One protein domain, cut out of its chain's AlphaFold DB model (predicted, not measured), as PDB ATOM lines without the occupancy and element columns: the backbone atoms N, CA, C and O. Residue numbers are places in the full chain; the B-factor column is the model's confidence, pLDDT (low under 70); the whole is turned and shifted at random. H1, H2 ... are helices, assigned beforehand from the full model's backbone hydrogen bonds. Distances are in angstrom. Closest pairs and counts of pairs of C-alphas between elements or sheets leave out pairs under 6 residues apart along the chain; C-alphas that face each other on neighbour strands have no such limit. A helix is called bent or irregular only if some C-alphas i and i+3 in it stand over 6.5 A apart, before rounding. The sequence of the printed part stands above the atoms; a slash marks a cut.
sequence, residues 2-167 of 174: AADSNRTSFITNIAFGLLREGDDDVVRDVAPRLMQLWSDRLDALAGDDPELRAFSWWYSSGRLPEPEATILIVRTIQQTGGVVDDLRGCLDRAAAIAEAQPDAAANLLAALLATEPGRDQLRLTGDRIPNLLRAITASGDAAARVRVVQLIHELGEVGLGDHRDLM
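Overview. This is residues 2 to 167 of the 174 residues of an uncharacterized protein of Solirubrobacterales bacterium (UniProt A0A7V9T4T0). The chain is wound in stacked turns, making two rows of helices side by side: H2, H5, H7 and H10 make one row, and H1, the short H3 and H4 together, H6 and H9 make the other and run back against it. The stacking of the rows makes the longest axis, H8 turns off at the last end of H7, and residues 158 to 167 fold back beyond H10. The first turn, H1 and H2, is loosely joined, while H6, H7, H9 and H10 form a bundle, up and down, each running against the one before it. The printed part has 166 residues with ten named helices, H1 to H10 in order, and no named strand, and its class is all helix. It is compact, with a radius of gyration of the C-alphas of 15.7 A and spans of 46 by 33 by 25 A.

Arrangement. H1, residues 2 to 19, and H2, residues 24 to 44, are close but not clearly touching; their closest C-alphas, of Leu 18 and Val 27, are 7.5 A apart. They run opposite ways at a shallow tilt of 33 degrees, only just short of steep. H1 touches H3, residues 50 to 54, with residues 4 to 12 alone, closest at the C-alphas of Thr 8 and Glu 51, 4.9 A. With residues 12 to 18 alone it touches H4, residues 56 to 60, closest at the C-alphas of Ala 15 and Trp 58, 5.1 A. H2 touches H5, residues 68 to 79, with residues 35 to 42 alone; the C-alphas of Ser 39 and Leu 72 are the closest, 6.9 A, and the two run the same way at a shallow tilt of 29 degrees. H4 touches H6, residues 87 to 97, closest at the C-alphas of Ser 60 and Gly 89, 4.6 A. The hub is H7, residues 102 to 113, which touches five helices. It touches H5 at a shallow tilt of 16 degrees, the same way, closest at the C-alphas of Val 74 and Leu 108, 5.3 A. H6 and H7 are a hairpin, closest at the C-alphas of Ala 94 and Ala 105, 4.9 A. H8, residues 116 to 123, and H7 touch only at the corner, closest at the C-alphas of Leu 112 and Gly 118, 4.4 A. H9, residues 128 to 138, touches H6 the same way at a shallow tilt of 13 degrees, closest at the C-alphas of Ala 95 and Leu 132, 4.5 A. H10, residues 142 to 157, makes a hairpin with H9 and touches H7 the same way at a shallow tilt of 15 degrees, closest at the C-alphas of Pro 102 and Ala 144, 5.9 A. H1 and H10 are apart. In H1 and in H3 to H10 every O i to N i+4 pair is within hydrogen-bond range; in H2 15 of 17 are.

Along the chain. H1 begins at C-alpha 2, (-50.007, 0.766, -34.414), and is 26.1 A long. H2 is 29.5 A long and irregular, with C-alphas 29 and 32 7.1 A apart and a kink of 40 degrees near residue 31. H3 is 6.3 A long and H4 6.1 A. H5 starts at C-alpha 68, (-37.978, 15.621, -10.134), and measures 16.6 A; H6 measures 15.5 A, H7 16.7 A, H8 10.8 A and H9 15.2 A. H10 is 23.3 A long and ends at C-alpha 157, (-55.284, -2.723, 6.980).

Size, cuts and confidence. The two C-alphas farthest apart, those of Ala 2 and Ala 142, are 49.7 A from each other. The printed part has no cut. The links H4 to H5 and H5 to H6 are short, the other links between helices are tight, and none is long. The mean pLDDT of the printed part is 90.2; residues 2 to 5 and 20 to 22 of this predicted model are under 70.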
ATOM      1  N   ALA A   2     -51.444   0.930 -34.100       51.59
ATOM      2  CA  ALA A   2     -50.007   0.766 -34.414       51.59
ATOM      3  C   ALA A   2     -49.073   1.871 -33.861       51.59
ATOM      4  O   ALA A   2     -47.930   1.596 -33.513       51.59
ATOM      5  N   ALA A   3     -49.550   3.117 -33.762       59.06
ATOM      6  CA  ALA A   3     -48.747   4.235 -33.254       59.06
ATOM      7  C   ALA A   3     -48.446   4.133 -31.748       59.06
ATOM      8  O   ALA A   3     -47.414   4.616 -31.300       59.06
ATOM      9  N   ASP A   4     -49.339   3.488 -31.000       59.19
ATOM     10  CA  ASP A   4     -49.267   3.367 -29.545       59.19
ATOM     11  C   ASP A   4     -48.183   2.360 -29.131       59.19
ATOM     12  O   ASP A   4     -47.230   2.691 -28.434       59.19
ATOM     13  N   SER A   5     -48.209   1.174 -29.750       65.56
ATOM     14  CA  SER A   5     -47.194   0.131 -29.558       65.56
ATOM     15  C   SER A   5     -45.777   0.581 -29.950       65.56
ATOM     16  O   SER A   5     -44.800   0.163 -29.327       65.56
ATOM     17  N   ASN A   6     -45.648   1.470 -30.941       75.06
ATOM     18  CA  ASN A   6     -44.353   2.012 -31.359       75.06
ATOM     19  C   ASN A   6     -43.788   3.022 -30.337       75.06
ATOM     20  O   ASN A   6     -42.579   3.066 -30.118       75.06
ATOM     21  N   ARG A   7     -44.654   3.794 -29.661       80.38
ATOM     22  CA  ARG A   7     -44.247   4.755 -28.619       80.38
ATOM     23  C   ARG A   7     -43.842   4.072 -27.323       80.38
ATOM     24  O   ARG A   7     -42.766   4.371 -26.816       80.38
ATOM     25  N   THR A   8     -44.624   3.105 -26.848       80.06
ATOM     26  CA  THR A   8     -44.238   2.291 -25.685       80.06
ATOM     27  C   THR A   8     -42.887   1.622 -25.933       80.06
ATOM     28  O   THR A   8     -41.977   1.742 -25.121       80.06
ATOM     29  N   SER A   9     -42.702   1.027 -27.119       76.75
ATOM     30  CA  SER A   9     -41.430   0.403 -27.508       76.75
ATOM     31  C   SER A   9     -40.264   1.398 -27.516       76.75
ATOM     32  O   SER A   9     -39.157   1.056 -27.105       76.75
ATOM     33  N   PHE A  10     -40.489   2.638 -27.959       83.00
ATOM     34  CA  PHE A  10     -39.478   3.694 -27.917       83.00
ATOM     35  C   PHE A  10     -39.076   4.056 -26.480       83.00
ATOM     36  O   PHE A  10     -37.880   4.105 -26.187       83.00
ATOM     37  N   ILE A  11     -40.046   4.237 -25.577       82.50
ATOM     38  CA  ILE A  11     -39.785   4.509 -24.154       82.50
ATOM     39  C   ILE A  11     -38.984   3.369 -23.535       82.50
ATOM     40  O   ILE A  11     -37.935   3.611 -22.936       82.50
ATOM     41  N   THR A  12     -39.413   2.124 -23.733       80.69
ATOM     42  CA  THR A  12     -38.717   0.957 -23.183       80.69
ATOM     43  C   THR A  12     -37.297   0.819 -23.751       80.69
ATOM     44  O   THR A  12     -36.366   0.529 -23.006       80.69
ATOM     45  N   ASN A  13     -37.082   1.094 -25.042       82.31
ATOM     46  CA  ASN A  13     -35.745   1.054 -25.650       82.31
ATOM     47  C   ASN A  13     -34.799   2.115 -25.073       82.31
ATOM     48  O   ASN A  13     -33.637   1.808 -24.803       82.31
ATOM     49  N   ILE A  14     -35.285   3.342 -24.843       80.44
ATOM     50  CA  ILE A  14     -34.504   4.367 -24.133       80.44
ATOM     51  C   ILE A  14     -34.185   3.891 -22.718       80.44
ATOM     52  O   ILE A  14     -33.047   4.025 -22.277       80.44
ATOM     53  N   ALA A  15     -35.153   3.282 -22.032       79.44
ATOM     54  CA  ALA A  15     -34.953   2.770 -20.684       79.44
ATOM     55  C   ALA A  15     -33.832   1.728 -20.626       79.44
ATOM     56  O   ALA A  15     -32.946   1.816 -19.781       79.44
ATOM     57  N   PHE A  16     -33.813   0.783 -21.568       76.81
ATOM     58  CA  PHE A  16     -32.718  -0.179 -21.684       76.81
ATOM     59  C   PHE A  16     -31.376   0.492 -21.989       76.81
ATOM     60  O   PHE A  16     -30.345   0.021 -21.513       76.81
ATOM     61  N   GLY A  17     -31.379   1.590 -22.746       78.25
ATOM     62  CA  GLY A  17     -30.196   2.426 -22.952       78.25
ATOM     63  C   GLY A  17     -29.687   3.082 -21.666       78.25
ATOM     64  O   GLY A  17     -28.481   3.122 -21.467       78.25
ATOM     65  N   LEU A  18     -30.585   3.543 -20.787       78.12
ATOM     66  CA  LEU A  18     -30.247   4.138 -19.484       78.12
ATOM     67  C   LEU A  18     -29.806   3.095 -18.442       78.12
ATOM     68  O   LEU A  18     -28.956   3.379 -17.601       78.12
ATOM     69  N   LEU A  19     -30.406   1.901 -18.478       71.25
ATOM     70  CA  LEU A  19     -30.085   0.788 -17.576       71.25
ATOM     71  C   LEU A  19     -28.733   0.148 -17.897       71.25
ATOM     72  O   LEU A  19     -28.038  -0.329 -17.002       71.25
ATOM     73  N   ARG A  20     -28.358   0.110 -19.178       67.12
ATOM     74  CA  ARG A  20     -26.993  -0.235 -19.591       67.12
ATOM     75  C   ARG A  20     -26.100   0.968 -19.300       67.12
ATOM     76  O   ARG A  20     -26.591   2.083 -19.329       67.12
ATOM     77  N   GLU A  21     -24.823   0.743 -18.992       63.62
ATOM     78  CA  GLU A  21     -23.817   1.776 -18.676       63.62
ATOM     79  C   GLU A  21     -23.684   2.823 -19.801       63.62
ATOM     80  O   GLU A  21     -22.767   2.783 -20.620       63.62
ATOM     81  N   GLY A  22     -24.647   3.739 -19.880       62.88
ATOM     82  CA  GLY A  22     -24.587   4.923 -20.707       62.88
ATOM     83  C   GLY A  22     -23.514   5.843 -20.157       62.88
ATOM     84  O   GLY A  22     -23.330   5.935 -18.944       62.88
ATOM     85  N   ASP A  23     -22.806   6.506 -21.061       75.69
ATOM     86  CA  ASP A  23     -21.867   7.560 -20.708       75.69
ATOM     87  C   ASP A  23     -22.599   8.630 -19.878       75.69
ATOM     88  O   ASP A  23     -23.613   9.182 -20.321       75.69
ATOM     89  N   ASP A  24     -22.116   8.887 -18.660       78.31
ATOM     90  CA  ASP A  24     -22.739   9.811 -17.709       78.31
ATOM     91  C   ASP A  24     -22.878  11.226 -18.290       78.31
ATOM     92  O   ASP A  24     -23.834  11.935 -17.959       78.31
ATOM     93  N   ASP A  25     -21.971  11.637 -19.181       81.44
ATOM     94  CA  ASP A  25     -22.048  12.939 -19.842       81.44
ATOM     95  C   ASP A  25     -23.190  12.967 -20.867       81.44
ATOM     96  O   ASP A  25     -23.967  13.923 -20.914       81.44
ATOM     97  N   VAL A  26     -23.383  11.874 -21.610       79.44
ATOM     98  CA  VAL A  26     -24.510  11.736 -22.544       79.44
ATOM     99  C   VAL A  26     -25.836  11.729 -21.790       79.44
ATOM    100  O   VAL A  26     -26.779  12.404 -22.204       79.44
ATOM    101  N   VAL A  27     -25.919  10.997 -20.675       83.12
ATOM    102  CA  VAL A  27     -27.114  10.966 -19.819       83.12
ATOM    103  C   VAL A  27     -27.443  12.367 -19.311       83.12
ATOM    104  O   VAL A  27     -28.597  12.787 -19.399       83.12
ATOM    105  N   ARG A  28     -26.440  13.116 -18.835       84.62
ATOM    106  CA  ARG A  28     -26.619  14.488 -18.341       84.62
ATOM    107  C   ARG A  28     -27.187  15.416 -19.416       84.62
ATOM    108  O   ARG A  28     -28.076  16.211 -19.114       84.62
ATOM    109  N   ASP A  29     -26.732  15.279 -20.657       86.81
ATOM    110  CA  ASP A  29     -27.181  16.113 -21.775       86.81
ATOM    111  C   ASP A  29     -28.620  15.804 -22.219       86.81
ATOM    112  O   ASP A  29     -29.363  16.704 -22.629       86.81
ATOM    113  N   VAL A  30     -29.040  14.535 -22.151       89.69
ATOM    114  CA  VAL A  30     -30.380  14.122 -22.605       89.69
ATOM    115  C   VAL A  30     -31.430  14.137 -21.498       89.69
ATOM    116  O   VAL A  30     -32.611  14.309 -21.804       89.69
ATOM    117  N   ALA A  31     -31.032  14.005 -20.229       91.00
ATOM    118  CA  ALA A  31     -31.946  13.906 -19.094       91.00
ATOM    119  C   ALA A  31     -32.993  15.036 -19.036       91.00
ATOM    120  O   ALA A  31     -34.172  14.708 -18.900       91.00
ATOM    121  N   PRO A  32     -32.661  16.331 -19.243       92.81
ATOM    122  CA  PRO A  32     -33.671  17.393 -19.247       92.81
ATOM    123  C   PRO A  32     -34.757  17.194 -20.311       92.81
ATOM    124  O   PRO A  32     -35.930  17.459 -20.068       92.81
ATOM    125  N   ARG A  33     -34.386  16.682 -21.493       93.81
ATOM    126  CA  ARG A  33     -35.336  16.421 -22.585       93.81
ATOM    127  C   ARG A  33     -36.211  15.208 -22.295       93.81
ATOM    128  O   ARG A  33     -37.389  15.228 -22.634       93.81
ATOM    129  N   LEU A  34     -35.649  14.172 -21.672       93.81
ATOM    130  CA  LEU A  34     -36.409  12.996 -21.244       93.81
ATOM    131  C   LEU A  34     -37.415  13.362 -20.147       93.81
ATOM    132  O   LEU A  34     -38.580  12.991 -20.239       93.81
ATOM    133  N   MET A  35     -36.991  14.155 -19.163       96.00
ATOM    134  CA  MET A  35     -37.860  14.673 -18.105       96.00
ATOM    135  C   MET A  35     -39.004  15.517 -18.669       96.00
ATOM    136  O   MET A  35     -40.160  15.314 -18.297       96.00
ATOM    137  N   GLN A  36     -38.700  16.416 -19.611       96.19
ATOM    138  CA  GLN A  36     -39.725  17.216 -20.278       96.19
ATOM    139  C   GLN A  36     -40.708  16.334 -21.048       96.19
ATOM    140  O   GLN A  36     -41.914  16.490 -20.889       96.19
ATOM    141  N   LEU A  37     -40.204  15.374 -21.831       95.56
ATOM    142  CA  LEU A  37     -41.049  14.442 -22.570       95.56
ATOM    143  C   LEU A  37     -41.987  13.688 -21.624       95.56
ATOM    144  O   LEU A  37     -43.182  13.632 -21.882       95.56
ATOM    145  N   TRP A  38     -41.480  13.149 -20.518       97.06
ATOM    146  CA  TRP A  38     -42.318  12.460 -19.540       97.06
ATOM    147  C   TRP A  38     -43.406  13.378 -18.963       97.06
ATOM    148  O   TRP A  38     -44.580  13.003 -18.972       97.06
ATOM    149  N   SER A  39     -43.058  14.600 -18.548       97.75
ATOM    150  CA  SER A  39     -44.046  15.577 -18.069       97.75
ATOM    151  C   SER A  39     -45.112  15.884 -19.125       97.75
ATOM    152  O   SER A  39     -46.302  15.814 -18.829       97.75
ATOM    153  N   ASP A  40     -44.706  16.147 -20.369       97.12
ATOM    154  CA  ASP A  40     -45.627  16.455 -21.467       97.12
ATOM    155  C   ASP A  40     -46.586  15.289 -21.742       97.12
ATOM    156  O   ASP A  40     -47.760  15.493 -22.059       97.12
ATOM    157  N   ARG A  41     -46.107  14.041 -21.628       96.25
ATOM    158  CA  ARG A  41     -46.958  12.855 -21.800       96.25
ATOM    159  C   ARG A  41     -47.918  12.663 -20.634       96.25
ATOM    160  O   ARG A  41     -49.066  12.315 -20.894       96.25
ATOM    161  N   LEU A  42     -47.504  12.941 -19.399       96.38
ATOM    162  CA  LEU A  42     -48.409  12.951 -18.244       96.38
ATOM    163  C   LEU A  42     -49.540  13.966 -18.415       96.38
ATOM    164  O   LEU A  42     -50.683  13.654 -18.093       96.38
ATOM    165  N   ASP A  43     -49.238  15.142 -18.962       96.44
ATOM    166  CA  ASP A  43     -50.234  16.194 -19.173       96.44
ATOM    167  C   ASP A  43     -51.157  15.907 -20.375       96.44
ATOM    168  O   ASP A  43     -52.309  16.342 -20.399       96.44
ATOM    169  N   ALA A  44     -50.668  15.176 -21.382       95.56
ATOM    170  CA  ALA A  44     -51.412  14.881 -22.609       95.56
ATOM    171  C   ALA A  44     -52.248  13.591 -22.558       95.56
ATOM    172  O   ALA A  44     -53.206  13.452 -23.322       95.56
ATOM    173  N   LEU A  45     -51.852  12.625 -21.734       93.75
ATOM    174  CA  LEU A  45     -52.518  11.331 -21.591       93.75
ATOM    175  C   LEU A  45     -53.374  11.314 -20.323       93.75
ATOM    176  O   LEU A  45     -53.262  12.191 -19.475       93.75
ATOM    177  N   ALA A  46     -54.255  10.325 -20.182       89.25
ATOM    178  CA  ALA A  46     -55.111  10.197 -19.008       89.25
ATOM    179  C   ALA A  46     -55.427   8.733 -18.712       89.25
ATOM    180  O   ALA A  46     -55.535   7.912 -19.622       89.25
ATOM    181  N   GLY A  47     -55.646   8.442 -17.431       91.19
ATOM    182  CA  GLY A  47     -55.987   7.106 -16.968       91.19
ATOM    183  C   GLY A  47     -54.867   6.095 -17.192       91.19
ATOM    184  O   GLY A  47     -53.678   6.420 -17.213       91.19
ATOM    185  N   ASP A  48     -55.281   4.846 -17.344       91.38
ATOM    186  CA  ASP A  48     -54.402   3.688 -17.339       91.38
ATOM    187  C   ASP A  48     -53.744   3.414 -18.709       91.38
ATOM    188  O   ASP A  48     -54.009   2.404 -19.367       91.38
ATOM    189  N   ASP A  49     -52.893   4.345 -19.148       94.31
ATOM    190  CA  ASP A  49     -52.223   4.330 -20.453       94.31
ATOM    191  C   ASP A  49     -50.889   3.539 -20.424       94.31
ATOM    192  O   ASP A  49     -50.026   3.835 -19.589       94.31
ATOM    193  N   PRO A  50     -50.667   2.558 -21.326       93.12
ATOM    194  CA  PRO A  50     -49.431   1.767 -21.372       93.12
ATOM    195  C   PRO A  50     -48.154   2.597 -21.545       93.12
ATOM    196  O   PRO A  50     -47.095   2.214 -21.051       93.12
ATOM    197  N   GLU A  51     -48.227   3.730 -22.244       93.19
ATOM    198  CA  GLU A  51     -47.099   4.642 -22.406       93.19
ATOM    199  C   GLU A  51     -46.689   5.253 -21.060       93.19
ATOM    200  O   GLU A  51     -45.498   5.327 -20.751       93.19
ATOM    201  N   LEU A  52     -47.667   5.617 -20.225       95.62
ATOM    202  CA  LEU A  52     -47.406   6.157 -18.892       95.62
ATOM    203  C   LEU A  52     -46.755   5.118 -17.981       95.62
ATOM    204  O   LEU A  52     -45.778   5.424 -17.294       95.62
ATOM    205  N   ARG A  53     -47.243   3.872 -18.012       96.06
ATOM    206  CA  ARG A  53     -46.681   2.771 -17.211       96.06
ATOM    207  C   ARG A  53     -45.217   2.506 -17.548       96.06
ATOM    208  O   ARG A  53     -44.427   2.240 -16.638       96.06
ATOM    209  N   ALA A  54     -44.839   2.636 -18.820       95.25
ATOM    210  CA  ALA A  54     -43.482   2.381 -19.292       95.25
ATOM    211  C   ALA A  54     -42.440   3.376 -18.748       95.25
ATOM    212  O   ALA A  54     -41.261   3.030 -18.665       95.25
ATOM    213  N   PHE A  55     -42.839   4.576 -18.305       96.31
ATOM    214  CA  PHE A  55     -41.907   5.515 -17.664       96.31
ATOM    215  C   PHE A  55     -41.350   5.013 -16.325       96.31
ATOM    216  O   PHE A  55     -40.315   5.503 -15.873       96.31
ATOM    217  N   SER A  56     -41.964   3.994 -15.716       96.00
ATOM    218  CA  SER A  56     -41.376   3.321 -14.550       96.00
ATOM    219  C   SER A  56     -39.967   2.796 -14.817       96.00
ATOM    220  O   SER A  56     -39.092   2.993 -13.983       96.00
ATOM    221  N   TRP A  57     -39.691   2.275 -16.016       94.62
ATOM    222  CA  TRP A  57     -38.344   1.838 -16.389       94.62
ATOM    223  C   TRP A  57     -37.316   2.982 -16.391       94.62
ATOM    224  O   TRP A  57     -36.137   2.760 -16.118       94.62
ATOM    225  N   TRP A  58     -37.740   4.212 -16.706       95.12
ATOM    226  CA  TRP A  58     -36.853   5.380 -16.690       95.12
ATOM    227  C   TRP A  58     -36.518   5.789 -15.266       95.12
ATOM    228  O   TRP A  58     -35.349   6.012 -14.958       95.12
ATOM    229  N   TYR A  59     -37.521   5.830 -14.391       96.31
ATOM    230  CA  TYR A  59     -37.314   6.090 -12.972       96.31
ATOM    231  C   TYR A  59     -36.401   5.036 -12.332       96.31
ATOM    232  O   TYR A  59     -35.384   5.384 -11.732       96.31
ATOM    233  N   SER A  60     -36.689   3.750 -12.556       95.19
ATOM    234  CA  SER A  60     -35.895   2.627 -12.046       95.19
ATOM    235  C   SER A  60     -34.421   2.676 -12.446       95.19
ATOM    236  O   SER A  60     -33.578   2.145 -11.728       95.19
ATOM    237  N   SER A  61     -34.083   3.318 -13.570       92.62
ATOM    238  CA  SER A  61     -32.688   3.445 -14.008       92.62
ATOM    239  C   SER A  61     -31.817   4.251 -13.038       92.62
ATOM    240  O   SER A  61     -30.598   4.098 -13.043       92.62
ATOM    241  N   GLY A  62     -32.415   5.140 -12.235       91.81
ATOM    242  CA  GLY A  62     -31.695   6.047 -11.337       91.81
ATOM    243  C   GLY A  62     -30.785   7.057 -12.045       91.81
ATOM    244  O   GLY A  62     -29.969   7.704 -11.390       91.81
ATOM    245  N   ARG A  63     -30.905   7.182 -13.373       90.75
ATOM    246  CA  ARG A  63     -30.099   8.072 -14.223       90.75
ATOM    247  C   ARG A  63     -30.713   9.454 -14.423       90.75
ATOM    248  O   ARG A  63     -30.042  10.359 -14.911       90.75
ATOM    249  N   LEU A  64     -31.991   9.606 -14.088       92.12
ATOM    250  CA  LEU A  64     -32.701  10.874 -14.183       92.12
ATOM    251  C   LEU A  64     -32.506  11.708 -12.907       92.12
ATOM    252  O   LEU A  64     -32.285  11.142 -11.835       92.12
ATOM    253  N   PRO A  65     -32.554  13.047 -13.018       91.62
ATOM    254  CA  PRO A  65     -32.361  13.936 -11.882       91.62
ATOM    255  C   PRO A  65     -33.466  13.755 -10.835       91.62
ATOM    256  O   PRO A  65     -34.650  13.676 -11.161       91.62
ATOM    257  N   GLU A  66     -33.044  13.714  -9.573       90.19
ATOM    258  CA  GLU A  66     -33.918  13.736  -8.401       90.19
ATOM    259  C   GLU A  66     -33.852  15.123  -7.743       90.19
ATOM    260  O   GLU A  66     -32.762  15.706  -7.708       90.19
ATOM    261  N   PRO A  67     -34.947  15.621  -7.133       91.38
ATOM    262  CA  PRO A  67     -36.202  14.923  -6.800       91.38
ATOM    263  C   PRO A  67     -37.229  14.816  -7.939       91.38
ATOM    264  O   PRO A  67     -38.291  14.214  -7.767       91.38
ATOM    265  N   GLU A  68     -36.973  15.434  -9.089       94.12
ATOM    266  CA  GLU A  68     -37.978  15.621 -10.134       94.12
ATOM    267  C   GLU A  68     -38.479  14.293 -10.716       94.12
ATOM    268  O   GLU A  68     -39.683  14.141 -10.936       94.12
ATOM    269  N   ALA A  69     -37.597  13.312 -10.932       96.19
ATOM    270  CA  ALA A  69     -37.993  11.992 -11.424       96.19
ATOM    271  C   ALA A  69     -38.943  11.283 -10.448       96.19
ATOM    272  O   ALA A  69     -39.939  10.692 -10.879       96.19
ATOM    273  N   THR A  70     -38.701  11.410  -9.139       96.25
ATOM    274  CA  THR A  70     -39.600  10.872  -8.111       96.25
ATOM    275  C   THR A  70     -40.982  11.537  -8.140       96.25
ATOM    276  O   THR A  70     -42.008  10.863  -8.022       96.25
ATOM    277  N   ILE A  71     -41.051  12.852  -8.366       96.19
ATOM    278  CA  ILE A  71     -42.334  13.562  -8.508       96.19
ATOM    279  C   ILE A  71     -43.112  13.033  -9.720       96.19
ATOM    280  O   ILE A  71     -44.319  12.786  -9.627       96.19
ATOM    281  N   LEU A  72     -42.433  12.830 -10.853       97.62
ATOM    282  CA  LEU A  72     -43.078  12.335 -12.066       97.62
ATOM    283  C   LEU A  72     -43.568  10.888 -11.917       97.62
ATOM    284  O   LEU A  72     -44.687  10.605 -12.340       97.62
ATOM    285  N   ILE A  73     -42.822   9.986 -11.264       98.12
ATOM    286  CA  ILE A  73     -43.304   8.606 -11.055       98.12
ATOM    287  C   ILE A  73     -44.488   8.542 -10.097       98.12
ATOM    288  O   ILE A  73     -45.414   7.774 -10.343       98.12
ATOM    289  N   VAL A  74     -44.525   9.381  -9.058       97.88
ATOM    290  CA  VAL A  74     -45.694   9.470  -8.170       97.88
ATOM    291  C   VAL A  74     -46.924   9.915  -8.961       97.88
ATOM    292  O   VAL A  74     -47.979   9.291  -8.842       97.88
ATOM    293  N   ARG A  75     -46.787  10.935  -9.822       97.69
ATOM    294  CA  ARG A  75     -47.870  11.367 -10.722       97.69
ATOM    295  C   ARG A  75     -48.296  10.253 -11.677       97.69
ATOM    296  O   ARG A  75     -49.493  10.023 -11.817       97.69
ATOM    297  N   THR A  76     -47.345   9.539 -12.283       97.75
ATOM    298  CA  THR A  76     -47.633   8.372 -13.131       97.75
ATOM    299  C   THR A  76     -48.463   7.342 -12.376       97.75
ATOM    300  O   THR A  76     -49.531   6.984 -12.854       97.75
ATOM    301  N   ILE A  77     -48.022   6.913 -11.189       97.75
ATOM    302  CA  ILE A  77     -48.717   5.910 -10.368       97.75
ATOM    303  C   ILE A  77     -50.143   6.366 -10.042       97.75
ATOM    304  O   ILE A  77     -51.084   5.586 -10.152       97.75
ATOM    305  N   GLN A  78     -50.327   7.631  -9.664       96.75
ATOM    306  CA  GLN A  78     -51.657   8.176  -9.377       96.75
ATOM    307  C   GLN A  78     -52.557   8.161 -10.618       96.75
ATOM    308  O   GLN A  78     -53.730   7.799 -10.532       96.75
ATOM    309  N   GLN A  79     -52.010   8.527 -11.777       96.88
ATOM    310  CA  GLN A  79     -52.753   8.645 -13.027       96.88
ATOM    311  C   GLN A  79     -53.123   7.290 -13.635       96.88
ATOM    312  O   GLN A  79     -54.227   7.139 -14.159       96.88
ATOM    313  N   THR A  80     -52.246   6.294 -13.512       96.75
ATOM    314  CA  THR A  80     -52.487   4.921 -13.976       96.75
ATOM    315  C   THR A  80     -53.279   4.076 -12.975       96.75
ATOM    316  O   THR A  80     -53.501   2.891 -13.202       96.75
ATOM    317  N   GLY A  81     -53.711   4.656 -11.850       95.25
ATOM    318  CA  GLY A  81     -54.461   3.928 -10.827       95.25
ATOM    319  C   GLY A  81     -53.630   2.854 -10.122       95.25
ATOM    320  O   GLY A  81     -54.161   1.803  -9.770       95.25
ATOM    321  N   GLY A  82     -52.335   3.108  -9.936       93.94
ATOM    322  CA  GLY A  82     -51.411   2.238  -9.214       93.94
ATOM    323  C   GLY A  82     -50.621   1.267 -10.080       93.94
ATOM    324  O   GLY A  82     -49.807   0.529  -9.536       93.94
ATOM    325  N   VAL A  83     -50.847   1.244 -11.397       95.38
ATOM    326  CA  VAL A  83     -50.224   0.266 -12.296       95.38
ATOM    327  C   VAL A  83     -48.975   0.849 -12.946       95.38
ATOM    328  O   VAL A  83     -49.032   1.867 -13.632       95.38
ATOM    329  N   VAL A  84     -47.843   0.174 -12.786       96.31
ATOM    330  CA  VAL A  84     -46.597   0.475 -13.507       96.31
ATOM    331  C   VAL A  84     -45.940  -0.801 -14.026       96.31
ATOM    332  O   VAL A  84     -46.191  -1.886 -13.498       96.31
ATOM    333  N   ASP A  85     -45.103  -0.680 -15.058       95.25
ATOM    334  CA  ASP A  85     -44.464  -1.840 -15.692       95.25
ATOM    335  C   ASP A  85     -43.302  -2.408 -14.856       95.25
ATOM    336  O   ASP A  85     -43.171  -3.626 -14.740       95.25
ATOM    337  N   ASP A  86     -42.491  -1.546 -14.232       94.69
ATOM    338  CA  ASP A  86     -41.335  -1.939 -13.415       94.69
ATOM    339  C   ASP A  86     -41.465  -1.519 -11.949       94.69
ATOM    340  O   ASP A  86     -40.657  -0.770 -11.399       94.69
ATOM    341  N   LEU A  87     -42.495  -2.030 -11.274       95.88
ATOM    342  CA  LEU A  87     -42.703  -1.723  -9.857       95.88
ATOM    343  C   LEU A  87     -41.493  -2.107  -8.984       95.88
ATOM    344  O   LEU A  87     -41.172  -1.419  -8.018       95.88
ATOM    345  N   ARG A  88     -40.819  -3.217  -9.303       94.94
ATOM    346  CA  ARG A  88     -39.677  -3.698  -8.513       94.94
ATOM    347  C   ARG A  88     -38.514  -2.715  -8.571       94.94
ATOM    348  O   ARG A  88     -38.009  -2.356  -7.509       94.94
ATOM    349  N   GLY A  89     -38.146  -2.256  -9.768       94.94
ATOM    350  CA  GLY A  89     -37.123  -1.229  -9.927       94.94
ATOM    351  C   GLY A  89     -37.527   0.101  -9.288       94.94
ATOM    352  O   GLY A  89     -36.696   0.725  -8.633       94.94
ATOM    353  N   CYS A  90     -38.809   0.483  -9.354       96.69
ATOM    354  CA  CYS A  90     -39.299   1.682  -8.673       96.69
ATOM    355  C   CYS A  90     -39.092   1.611  -7.153       96.69
ATOM    356  O   CYS A  90     -38.635   2.579  -6.548       96.69
ATOM    357  N   LEU A  91     -39.412   0.477  -6.522       97.25
ATOM    358  CA  LEU A  91     -39.216   0.298  -5.080       97.25
ATOM    359  C   LEU A  91     -37.730   0.264  -4.703       97.25
ATOM    360  O   LEU A  91     -37.343   0.887  -3.715       97.25
ATOM    361  N   ASP A  92     -36.898  -0.415  -5.499       95.88
ATOM    362  CA  ASP A  92     -35.450  -0.479  -5.274       95.88
ATOM    363  C   ASP A  92     -34.821   0.925  -5.394       95.88
ATOM    364  O   ASP A  92     -34.019   1.333  -4.549       95.88
ATOM    365  N   ARG A  93     -35.252   1.716  -6.386       95.88
ATOM    366  CA  ARG A  93     -34.824   3.110  -6.556       95.88
ATOM    367  C   ARG A  93     -35.311   4.008  -5.422       95.88
ATOM    368  O   ARG A  93     -34.515   4.776  -4.887       95.88
ATOM    369  N   ALA A  94     -36.581   3.893  -5.033       96.69
ATOM    370  CA  ALA A  94     -37.146   4.650  -3.918       96.69
ATOM    371  C   ALA A  94     -36.371   4.387  -2.619       96.69
ATOM    372  O   ALA A  94     -36.064   5.321  -1.885       96.69
ATOM    373  N   ALA A  95     -35.989   3.131  -2.365       96.25
ATOM    374  CA  ALA A  95     -35.180   2.779  -1.204       96.25
ATOM    375  C   ALA A  95     -33.780   3.412  -1.272       96.25
ATOM    376  O   ALA A  95     -33.288   3.908  -0.263       96.25
ATOM    377  N   ALA A  96     -33.163   3.453  -2.458       95.44
ATOM    378  CA  ALA A  96     -31.843   4.053  -2.652       95.44
ATOM    379  C   ALA A  96     -31.811   5.574  -2.412       95.44
ATOM    380  O   ALA A  96     -30.770   6.102  -2.027       95.44
ATOM    381  N   ILE A  97     -32.923   6.283  -2.637       95.12
ATOM    382  CA  ILE A  97     -33.008   7.735  -2.403       95.12
ATOM    383  C   ILE A  97     -33.586   8.096  -1.030       95.12
ATOM    384  O   ILE A  97     -33.507   9.256  -0.636       95.12
ATOM    385  N   ALA A  98     -34.165   7.135  -0.305       95.25
ATOM    386  CA  ALA A  98     -34.948   7.390   0.902       95.25
ATOM    387  C   ALA A  98     -34.156   8.064   2.032       95.25
ATOM    388  O   ALA A  98     -34.744   8.788   2.826       95.25
ATOM    389  N   GLU A  99     -32.838   7.869   2.100       93.12
ATOM    390  CA  GLU A  99     -32.000   8.563   3.085       93.12
ATOM    391  C   GLU A  99     -31.948  10.076   2.819       93.12
ATOM    392  O   GLU A  99     -32.077  10.874   3.743       93.12
ATOM    393  N   ALA A 100     -31.812  10.475   1.551       92.94
ATOM    394  CA  ALA A 100     -31.729  11.879   1.150       92.94
ATOM    395  C   ALA A 100     -33.106  12.527   0.932       92.94
ATOM    396  O   ALA A 100     -33.239  13.746   1.032       92.94
ATOM    397  N   GLN A 101     -34.115  11.728   0.576       93.81
ATOM    398  CA  GLN A 101     -35.455  12.181   0.196       93.81
ATOM    399  C   GLN A 101     -36.541  11.248   0.764       93.81
ATOM    400  O   GLN A 101     -37.288  10.619   0.003       93.81
ATOM    401  N   PRO A 102     -36.655  11.135   2.098       94.50
ATOM    402  CA  PRO A 102     -37.565  10.182   2.727       94.50
ATOM    403  C   PRO A 102     -39.035  10.434   2.378       94.50
ATOM    404  O   PRO A 102     -39.779   9.484   2.134       94.50
ATOM    405  N   ASP A 103     -39.448  11.699   2.277       93.50
ATOM    406  CA  ASP A 103     -40.821  12.067   1.914       93.50
ATOM    407  C   ASP A 103     -41.186  11.611   0.499       93.50
ATOM    408  O   ASP A 103     -42.286  11.112   0.255       93.50
ATOM    409  N   ALA A 104     -40.257  11.752  -0.448       92.81
ATOM    410  CA  ALA A 104     -40.473  11.370  -1.836       92.81
ATOM    411  C   ALA A 104     -40.639   9.842  -1.957       92.81
ATOM    412  O   ALA A 104     -41.586   9.356  -2.580       92.81
ATOM    413  N   ALA A 105     -39.781   9.092  -1.261       95.50
ATOM    414  CA  ALA A 105     -39.855   7.640  -1.161       95.50
ATOM    415  C   ALA A 105     -41.158   7.159  -0.485       95.50
ATOM    416  O   ALA A 105     -41.810   6.227  -0.966       95.50
ATOM    417  N   ALA A 106     -41.587   7.827   0.591       95.50
ATOM    418  CA  ALA A 106     -42.838   7.526   1.281       95.50
ATOM    419  C   ALA A 106     -44.077   7.814   0.415       95.50
ATOM    420  O   ALA A 106     -45.027   7.030   0.409       95.50
ATOM    421  N   ASN A 107     -44.067   8.912  -0.347       95.38
ATOM    422  CA  ASN A 107     -45.164   9.287  -1.242       95.38
ATOM    423  C   ASN A 107     -45.353   8.292  -2.391       95.38
ATOM    424  O   ASN A 107     -46.490   8.018  -2.778       95.38
ATOM    425  N   LEU A 108     -44.268   7.706  -2.902       96.75
ATOM    426  CA  LEU A 108     -44.341   6.633  -3.893       96.75
ATOM    427  C   LEU A 108     -45.068   5.405  -3.338       96.75
ATOM    428  O   LEU A 108     -45.994   4.904  -3.979       96.75
ATOM    429  N   LEU A 109     -44.700   4.946  -2.136       96.62
ATOM    430  CA  LEU A 109     -45.375   3.805  -1.508       96.62
ATOM    431  C   LEU A 109     -46.850   4.115  -1.213       96.62
ATOM    432  O   LEU A 109     -47.723   3.294  -1.489       96.62
ATOM    433  N   ALA A 110     -47.135   5.324  -0.729       96.75
ATOM    434  CA  ALA A 110     -48.493   5.796  -0.480       96.75
ATOM    435  C   ALA A 110     -49.367   5.781  -1.745       96.75
ATOM    436  O   ALA A 110     -50.511   5.332  -1.707       96.75
ATOM    437  N   ALA A 111     -48.828   6.246  -2.876       96.75
ATOM    438  CA  ALA A 111     -49.551   6.286  -4.144       96.75
ATOM    439  C   ALA A 111     -49.949   4.882  -4.628       96.75
ATOM    440  O   ALA A 111     -51.056   4.693  -5.132       96.75
ATOM    441  N   LEU A 112     -49.087   3.882  -4.419       96.69
ATOM    442  CA  LEU A 112     -49.388   2.483  -4.734       96.69
ATOM    443  C   LEU A 112     -50.454   1.908  -3.791       96.69
ATOM    444  O   LEU A 112     -51.387   1.245  -4.239       96.69
ATOM    445  N   LEU A 113     -50.355   2.200  -2.491       96.00
ATOM    446  CA  LEU A 113     -51.315   1.747  -1.479       96.00
ATOM    447  C   LEU A 113     -52.708   2.357  -1.631       96.00
ATOM    448  O   LEU A 113     -53.694   1.755  -1.199       96.00
ATOM    449  N   ALA A 114     -52.821   3.527  -2.254       95.81
ATOM    450  CA  ALA A 114     -54.096   4.214  -2.429       95.81
ATOM    451  C   ALA A 114     -55.082   3.463  -3.344       95.81
ATOM    452  O   ALA A 114     -56.278   3.753  -3.318       95.81
ATOM    453  N   THR A 115     -54.615   2.495  -4.137       95.31
ATOM    454  CA  THR A 115     -55.409   1.847  -5.191       95.31
ATOM    455  C   THR A 115     -55.372   0.324  -5.077       95.31
ATOM    456  O   THR A 115     -54.380  -0.254  -4.641       95.31
ATOM    457  N   GLU A 116     -56.453  -0.353  -5.470       95.44
ATOM    458  CA  GLU A 116     -56.489  -1.822  -5.490       95.44
ATOM    459  C   GLU A 116     -55.455  -2.429  -6.461       95.44
ATOM    460  O   GLU A 116     -54.689  -3.283  -6.013       95.44
ATOM    461  N   PRO A 117     -55.302  -1.942  -7.713       94.19
ATOM    462  CA  PRO A 117     -54.271  -2.458  -8.612       94.19
ATOM    463  C   PRO A 117     -52.848  -2.264  -8.076       94.19
ATOM    464  O   PRO A 117     -52.024  -3.171  -8.180       94.19
ATOM    465  N   GLY A 118     -52.553  -1.120  -7.446       94.12
ATOM    466  CA  GLY A 118     -51.252  -0.890  -6.817       94.12
ATOM    467  C   GLY A 118     -50.985  -1.854  -5.656       94.12
ATOM    468  O   GLY A 118     -49.899  -2.429  -5.569       94.12
ATOM    469  N   ARG A 119     -51.990  -2.127  -4.809       94.88
ATOM    470  CA  ARG A 119     -51.902  -3.154  -3.750       94.88
ATOM    471  C   ARG A 119     -51.658  -4.545  -4.326       94.88
ATOM    472  O   ARG A 119     -50.838  -5.287  -3.785       94.88
ATOM    473  N   ASP A 120     -52.336  -4.898  -5.414       93.56
ATOM    474  CA  ASP A 120     -52.143  -6.180  -6.093       93.56
ATOM    475  C   ASP A 120     -50.714  -6.325  -6.617       93.56
ATOM    476  O   ASP A 120     -50.081  -7.359  -6.395       93.56
ATOM    477  N   GLN A 121     -50.167  -5.278  -7.243       91.50
ATOM    478  CA  GLN A 121     -48.774  -5.293  -7.681       91.50
ATOM    479  C   GLN A 121     -47.809  -5.387  -6.488       91.50
ATOM    480  O   GLN A 121     -46.857  -6.168  -6.544       91.50
ATOM    481  N   LEU A 122     -48.071  -4.673  -5.384       93.56
ATOM    482  CA  LEU A 122     -47.262  -4.724  -4.160       93.56
ATOM    483  C   LEU A 122     -47.166  -6.140  -3.571       93.56
ATOM    484  O   LEU A 122     -46.073  -6.537  -3.158       93.56
ATOM    485  N   ARG A 123     -48.237  -6.952  -3.622       91.19
ATOM    486  CA  ARG A 123     -48.204  -8.370  -3.181       91.19
ATOM    487  C   ARG A 123     -47.131  -9.199  -3.889       91.19
ATOM    488  O   ARG A 123     -46.655 -10.186  -3.337       91.19
ATOM    489  N   LEU A 124     -46.728  -8.803  -5.097       88.44
ATOM    490  CA  LEU A 124     -45.772  -9.527  -5.940       88.44
ATOM    491  C   LEU A 124     -44.314  -9.060  -5.763       88.44
ATOM    492  O   LEU A 124     -43.416  -9.536  -6.474       88.44
ATOM    493  N   THR A 125     -44.061  -8.111  -4.856       85.44
ATOM    494  CA  THR A 125     -42.751  -7.440  -4.722       85.44
ATOM    495  C   THR A 125     -41.821  -8.052  -3.671       85.44
ATOM    496  O   THR A 125     -40.624  -7.749  -3.690       85.44
ATOM    497  N   GLY A 126     -42.322  -8.972  -2.838       80.62
ATOM    498  CA  GLY A 126     -41.540  -9.673  -1.814       80.62
ATOM    499  C   GLY A 126     -40.981  -8.716  -0.757       80.62
ATOM    500  O   GLY A 126     -41.692  -7.846  -0.263       80.62
ATOM    501  N   ASP A 127     -39.686  -8.829  -0.458       84.88
ATOM    502  CA  ASP A 127     -39.021  -8.095   0.634       84.88
ATOM    503  C   ASP A 127     -38.734  -6.607   0.334       84.88
ATOM    504  O   ASP A 127     -38.046  -5.925   1.095       84.88
ATOM    505  N   ARG A 128     -39.248  -6.059  -0.772       92.44
ATOM    506  CA  ARG A 128     -38.988  -4.664  -1.172       92.44
ATOM    507  C   ARG A 128     -39.706  -3.636  -0.308       92.44
ATOM    508  O   ARG A 128     -39.124  -2.601  -0.002       92.44
ATOM    509  N   ILE A 129     -40.930  -3.934   0.127       93.19
ATOM    510  CA  ILE A 129     -41.688  -3.073   1.048       93.19
ATOM    511  C   ILE A 129     -40.918  -2.872   2.364       93.19
ATOM    512  O   ILE A 129     -40.625  -1.723   2.696       93.19
ATOM    513  N   PRO A 130     -40.503  -3.931   3.091       92.88
ATOM    514  CA  PRO A 130     -39.773  -3.740   4.340       92.88
ATOM    515  C   PRO A 130     -38.390  -3.102   4.126       92.88
ATOM    516  O   PRO A 130     -37.929  -2.355   4.986       92.88
ATOM    517  N   ASN A 131     -37.734  -3.327   2.980       93.81
ATOM    518  CA  ASN A 131     -36.483  -2.635   2.644       93.81
ATOM    519  C   ASN A 131     -36.682  -1.123   2.477       93.81
ATOM    520  O   ASN A 131     -35.907  -0.346   3.032       93.81
ATOM    521  N   LEU A 132     -37.732  -0.711   1.763       95.38
ATOM    522  CA  LEU A 132     -38.077   0.694   1.578       95.38
ATOM    523  C   LEU A 132     -38.423   1.369   2.910       95.38
ATOM    524  O   LEU A 132     -37.875   2.425   3.217       95.38
ATOM    525  N   LEU A 133     -39.266   0.742   3.736       94.75
ATOM    526  CA  LEU A 133     -39.628   1.279   5.054       94.75
ATOM    527  C   LEU A 133     -38.398   1.458   5.953       94.75
ATOM    528  O   LEU A 133     -38.243   2.505   6.581       94.75
ATOM    529  N   ARG A 134     -37.481   0.479   5.970       93.94
ATOM    530  CA  ARG A 134     -36.210   0.589   6.706       93.94
ATOM    531  C   ARG A 134     -35.352   1.748   6.206       93.94
ATOM    532  O   ARG A 134     -34.806   2.479   7.028       93.94
ATOM    533  N   ALA A 135     -35.255   1.933   4.890       93.81
ATOM    534  CA  ALA A 135     -34.482   3.022   4.301       93.81
ATOM    535  C   ALA A 135     -35.063   4.403   4.657       93.81
ATOM    536  O   ALA A 135     -34.315   5.303   5.027       93.81
ATOM    537  N   ILE A 136     -36.395   4.551   4.643       93.62
ATOM    538  CA  ILE A 136     -37.066   5.796   5.054       93.62
ATOM    539  C   ILE A 136     -36.808   6.081   6.541       93.62
ATOM    540  O   ILE A 136     -36.431   7.197   6.898       93.62
ATOM    541  N   THR A 137     -36.939   5.080   7.417       91.75
ATOM    542  CA  THR A 137     -36.679   5.234   8.860       91.75
ATOM    543  C   THR A 137     -35.220   5.589   9.166       91.75
ATOM    544  O   THR A 137     -34.945   6.340  10.108       91.75
ATOM    545  N   ALA A 138     -34.279   5.073   8.370       91.00
ATOM    546  CA  ALA A 138     -32.848   5.314   8.532       91.00
ATOM    547  C   ALA A 138     -32.419   6.758   8.216       91.00
ATOM    548  O   ALA A 138     -31.378   7.177   8.714       91.00
ATOM    549  N   SER A 139     -33.232   7.539   7.488       89.50
ATOM    550  CA  SER A 139     -32.956   8.958   7.177       89.50
ATOM    551  C   SER A 139     -32.755   9.845   8.415       89.50
ATOM    552  O   SER A 139     -32.182  10.928   8.327       89.50
ATOM    553  N   GLY A 140     -33.240   9.410   9.584       83.94
ATOM    554  CA  GLY A 140     -33.183  10.193  10.820       83.94
ATOM    555  C   GLY A 140     -34.218  11.321  10.894       83.94
ATOM    556  O   GLY A 140     -34.318  11.970  11.935       83.94
ATOM    557  N   ASP A 141     -35.023  11.518   9.850       88.44
ATOM    558  CA  ASP A 141     -36.079  12.524   9.811       88.44
ATOM    559  C   ASP A 141     -37.278  12.100  10.685       88.44
ATOM    560  O   ASP A 141     -37.849  11.013  10.547       88.44
ATOM    561  N   ALA A 142     -37.663  12.969  11.623       89.50
ATOM    562  CA  ALA A 142     -38.780  12.726  12.530       89.50
ATOM    563  C   ALA A 142     -40.136  12.666  11.803       89.50
ATOM    564  O   ALA A 142     -40.982  11.844  12.164       89.50
ATOM    565  N   ALA A 143     -40.348  13.493  10.778       90.00
ATOM    566  CA  ALA A 143     -41.560  13.464   9.964       90.00
ATOM    567  C   ALA A 143     -41.627  12.175   9.135       90.00
ATOM    568  O   ALA A 143     -42.671  11.518   9.099       90.00
ATOM    569  N   ALA A 144     -40.493  11.746   8.574       89.56
ATOM    570  CA  ALA A 144     -40.390  10.480   7.854       89.56
ATOM    571  C   ALA A 144     -40.752   9.278   8.738       89.56
ATOM    572  O   ALA A 144     -41.495   8.394   8.314       89.56
ATOM    573  N   ARG A 145     -40.299   9.268   9.998       88.94
ATOM    574  CA  ARG A 145     -40.657   8.231  10.982       88.94
ATOM    575  C   ARG A 145     -42.158   8.169  11.243       88.94
ATOM    576  O   ARG A 145     -42.731   7.083  11.234       88.94
ATOM    577  N   VAL A 146     -42.805   9.322  11.431       91.94
ATOM    578  CA  VAL A 146     -44.269   9.392  11.583       91.94
ATOM    579  C   VAL A 146     -44.961   8.855  10.331       91.94
ATOM    580  O   VAL A 146     -45.918   8.084  10.437       91.94
ATOM    581  N   ARG A 147     -44.462   9.207   9.140       93.25
ATOM    582  CA  ARG A 147     -45.027   8.724   7.879       93.25
ATOM    583  C   ARG A 147     -44.864   7.213   7.709       93.25
ATOM    584  O   ARG A 147     -45.802   6.563   7.261       93.25
ATOM    585  N   VAL A 148     -43.735   6.636   8.122       93.00
ATOM    586  CA  VAL A 148     -43.522   5.178   8.123       93.00
ATOM    587  C   VAL A 148     -44.530   4.470   9.019       93.00
ATOM    588  O   VAL A 148     -45.124   3.489   8.585       93.00
ATOM    589  N   VAL A 149     -44.786   4.978  10.228       93.19
ATOM    590  CA  VAL A 149     -45.794   4.387  11.129       93.19
ATOM    591  C   VAL A 149     -47.176   4.363  10.470       93.19
ATOM    592  O   VAL A 149     -47.868   3.348  10.524       93.19
ATOM    593  N   GLN A 150     -47.565   5.449   9.798       94.19
ATOM    594  CA  GLN A 150     -48.825   5.495   9.050       94.19
ATOM    595  C   GLN A 150     -48.851   4.465   7.916       94.19
ATOM    596  O   GLN A 150     -49.807   3.704   7.818       94.19
ATOM    597  N   LEU A 151     -47.789   4.392   7.108       95.19
ATOM    598  CA  LEU A 151     -47.684   3.428   6.010       95.19
ATOM    599  C   LEU A 151     -47.745   1.979   6.508       95.19
ATOM    600  O   LEU A 151     -48.372   1.146   5.865       95.19
ATOM    601  N   ILE A 152     -47.138   1.676   7.658       93.88
ATOM    602  CA  ILE A 152     -47.204   0.352   8.289       93.88
ATOM    603  C   ILE A 152     -48.649   0.006   8.683       93.88
ATOM    604  O   ILE A 152     -49.111  -1.100   8.406       93.88
ATOM    605  N   HIS A 153     -49.386   0.946   9.280       93.69
ATOM    606  CA  HIS A 153     -50.804   0.733   9.580       93.69
ATOM    607  C   HIS A 153     -51.633   0.535   8.305       93.69
ATOM    608  O   HIS A 153     -52.382  -0.436   8.223       93.69
ATOM    609  N   GLU A 154     -51.444   1.390   7.295       94.38
ATOM    610  CA  GLU A 154     -52.118   1.284   5.994       94.38
ATOM    611  C   GLU A 154     -51.848  -0.086   5.337       94.38
ATOM    612  O   GLU A 154     -52.777  -0.732   4.853       94.38
ATOM    613  N   LEU A 155     -50.598  -0.574   5.368       93.81
ATOM    614  CA  LEU A 155     -50.200  -1.902   4.877       93.81
ATOM    615  C   LEU A 155     -50.920  -3.036   5.620       93.81
ATOM    616  O   LEU A 155     -51.419  -3.970   4.983       93.81
ATOM    617  N   GLY A 156     -51.002  -2.940   6.949       91.94
ATOM    618  CA  GLY A 156     -51.703  -3.906   7.790       91.94
ATOM    619  C   GLY A 156     -53.202  -3.972   7.486       91.94
ATOM    620  O   GLY A 156     -53.751  -5.067   7.348       91.94
ATOM    621  N   GLU A 157     -53.853  -2.820   7.304       92.69
ATOM    622  CA  GLU A 157     -55.284  -2.723   6.980       92.69
ATOM    623  C   GLU A 157     -55.643  -3.390   5.645       92.69
ATOM    624  O   GLU A 157     -56.723  -3.965   5.506       92.69
ATOM    625  N   VAL A 158     -54.733  -3.359   4.665       91.50
ATOM    626  CA  VAL A 158     -54.952  -3.947   3.329       91.50
ATOM    627  C   VAL A 158     -54.375  -5.362   3.173       91.50
ATOM    628  O   VAL A 158     -54.406  -5.934   2.077       91.50
ATOM    629  N   GLY A 159     -53.855  -5.940   4.263       90.69
ATOM    630  CA  GLY A 159     -53.337  -7.307   4.308       90.69
ATOM    631  C   GLY A 159     -51.991  -7.504   3.599       90.69
ATOM    632  O   GLY A 159     -51.730  -8.594   3.091       90.69
ATOM    633  N   LEU A 160     -51.142  -6.473   3.537       88.25
ATOM    634  CA  LEU A 160     -49.807  -6.498   2.911       88.25
ATOM    635  C   LEU A 160     -48.660  -6.750   3.912       88.25
ATOM    636  O   LEU A 160     -47.504  -6.405   3.651       88.25
ATOM    637  N   GLY A 161     -48.976  -7.387   5.040       83.06
ATOM    638  CA  GLY A 161     -48.063  -7.593   6.167       83.06
ATOM    639  C   GLY A 161     -48.168  -6.468   7.194       83.06
ATOM    640  O   GLY A 161     -48.501  -5.337   6.849       83.06
ATOM    641  N   ASP A 162     -47.929  -6.793   8.464       75.94
ATOM    642  CA  ASP A 162     -48.102  -5.850   9.569       75.94
ATOM    643  C   ASP A 162     -46.848  -5.017   9.860       75.94
ATOM    644  O   ASP A 162     -46.998  -3.959  10.455       75.94
ATOM    645  N   HIS A 163     -45.652  -5.470   9.451       86.06
ATOM    646  CA  HIS A 163     -44.344  -4.781   9.511       86.06
ATOM    647  C   HIS A 163     -44.079  -4.023  10.824       86.06
ATOM    648  O   HIS A 163     -43.363  -3.021  10.848       86.06
ATOM    649  N   ARG A 164     -44.691  -4.466  11.930       79.81
ATOM    650  CA  ARG A 164     -44.683  -3.742  13.211       79.81
ATOM    651  C   ARG A 164     -43.296  -3.721  13.835       79.81
ATOM    652  O   ARG A 164     -42.975  -2.804  14.582       79.81
ATOM    653  N   ASP A 165     -42.474  -4.706  13.494       84.38
ATOM    654  CA  ASP A 165     -41.057  -4.785  13.839       84.38
ATOM    655  C   ASP A 165     -40.225  -3.634  13.248       84.38
ATOM    656  O   ASP A 165     -39.145  -3.340  13.756       84.38
ATOM    657  N   LEU A 166     -40.730  -2.957  12.209       81.88
ATOM    658  CA  LEU A 166     -40.068  -1.827  11.551       81.88
ATOM    659  C   LEU A 166     -40.512  -0.463  12.080       81.88
ATOM    660  O   LEU A 166     -40.036   0.567  11.591       81.88
ATOM    661  N   MET A 167     -41.421  -0.430  13.058       79.38
ATOM    662  CA  MET A 167     -41.797   0.822  13.700       79.38
ATOM    663  C   MET A 167     -40.568   1.401  14.416       79.38
ATOM    664  O   MET A 167     -39.931   0.695  15.202       79.38
TER     665      MET A 167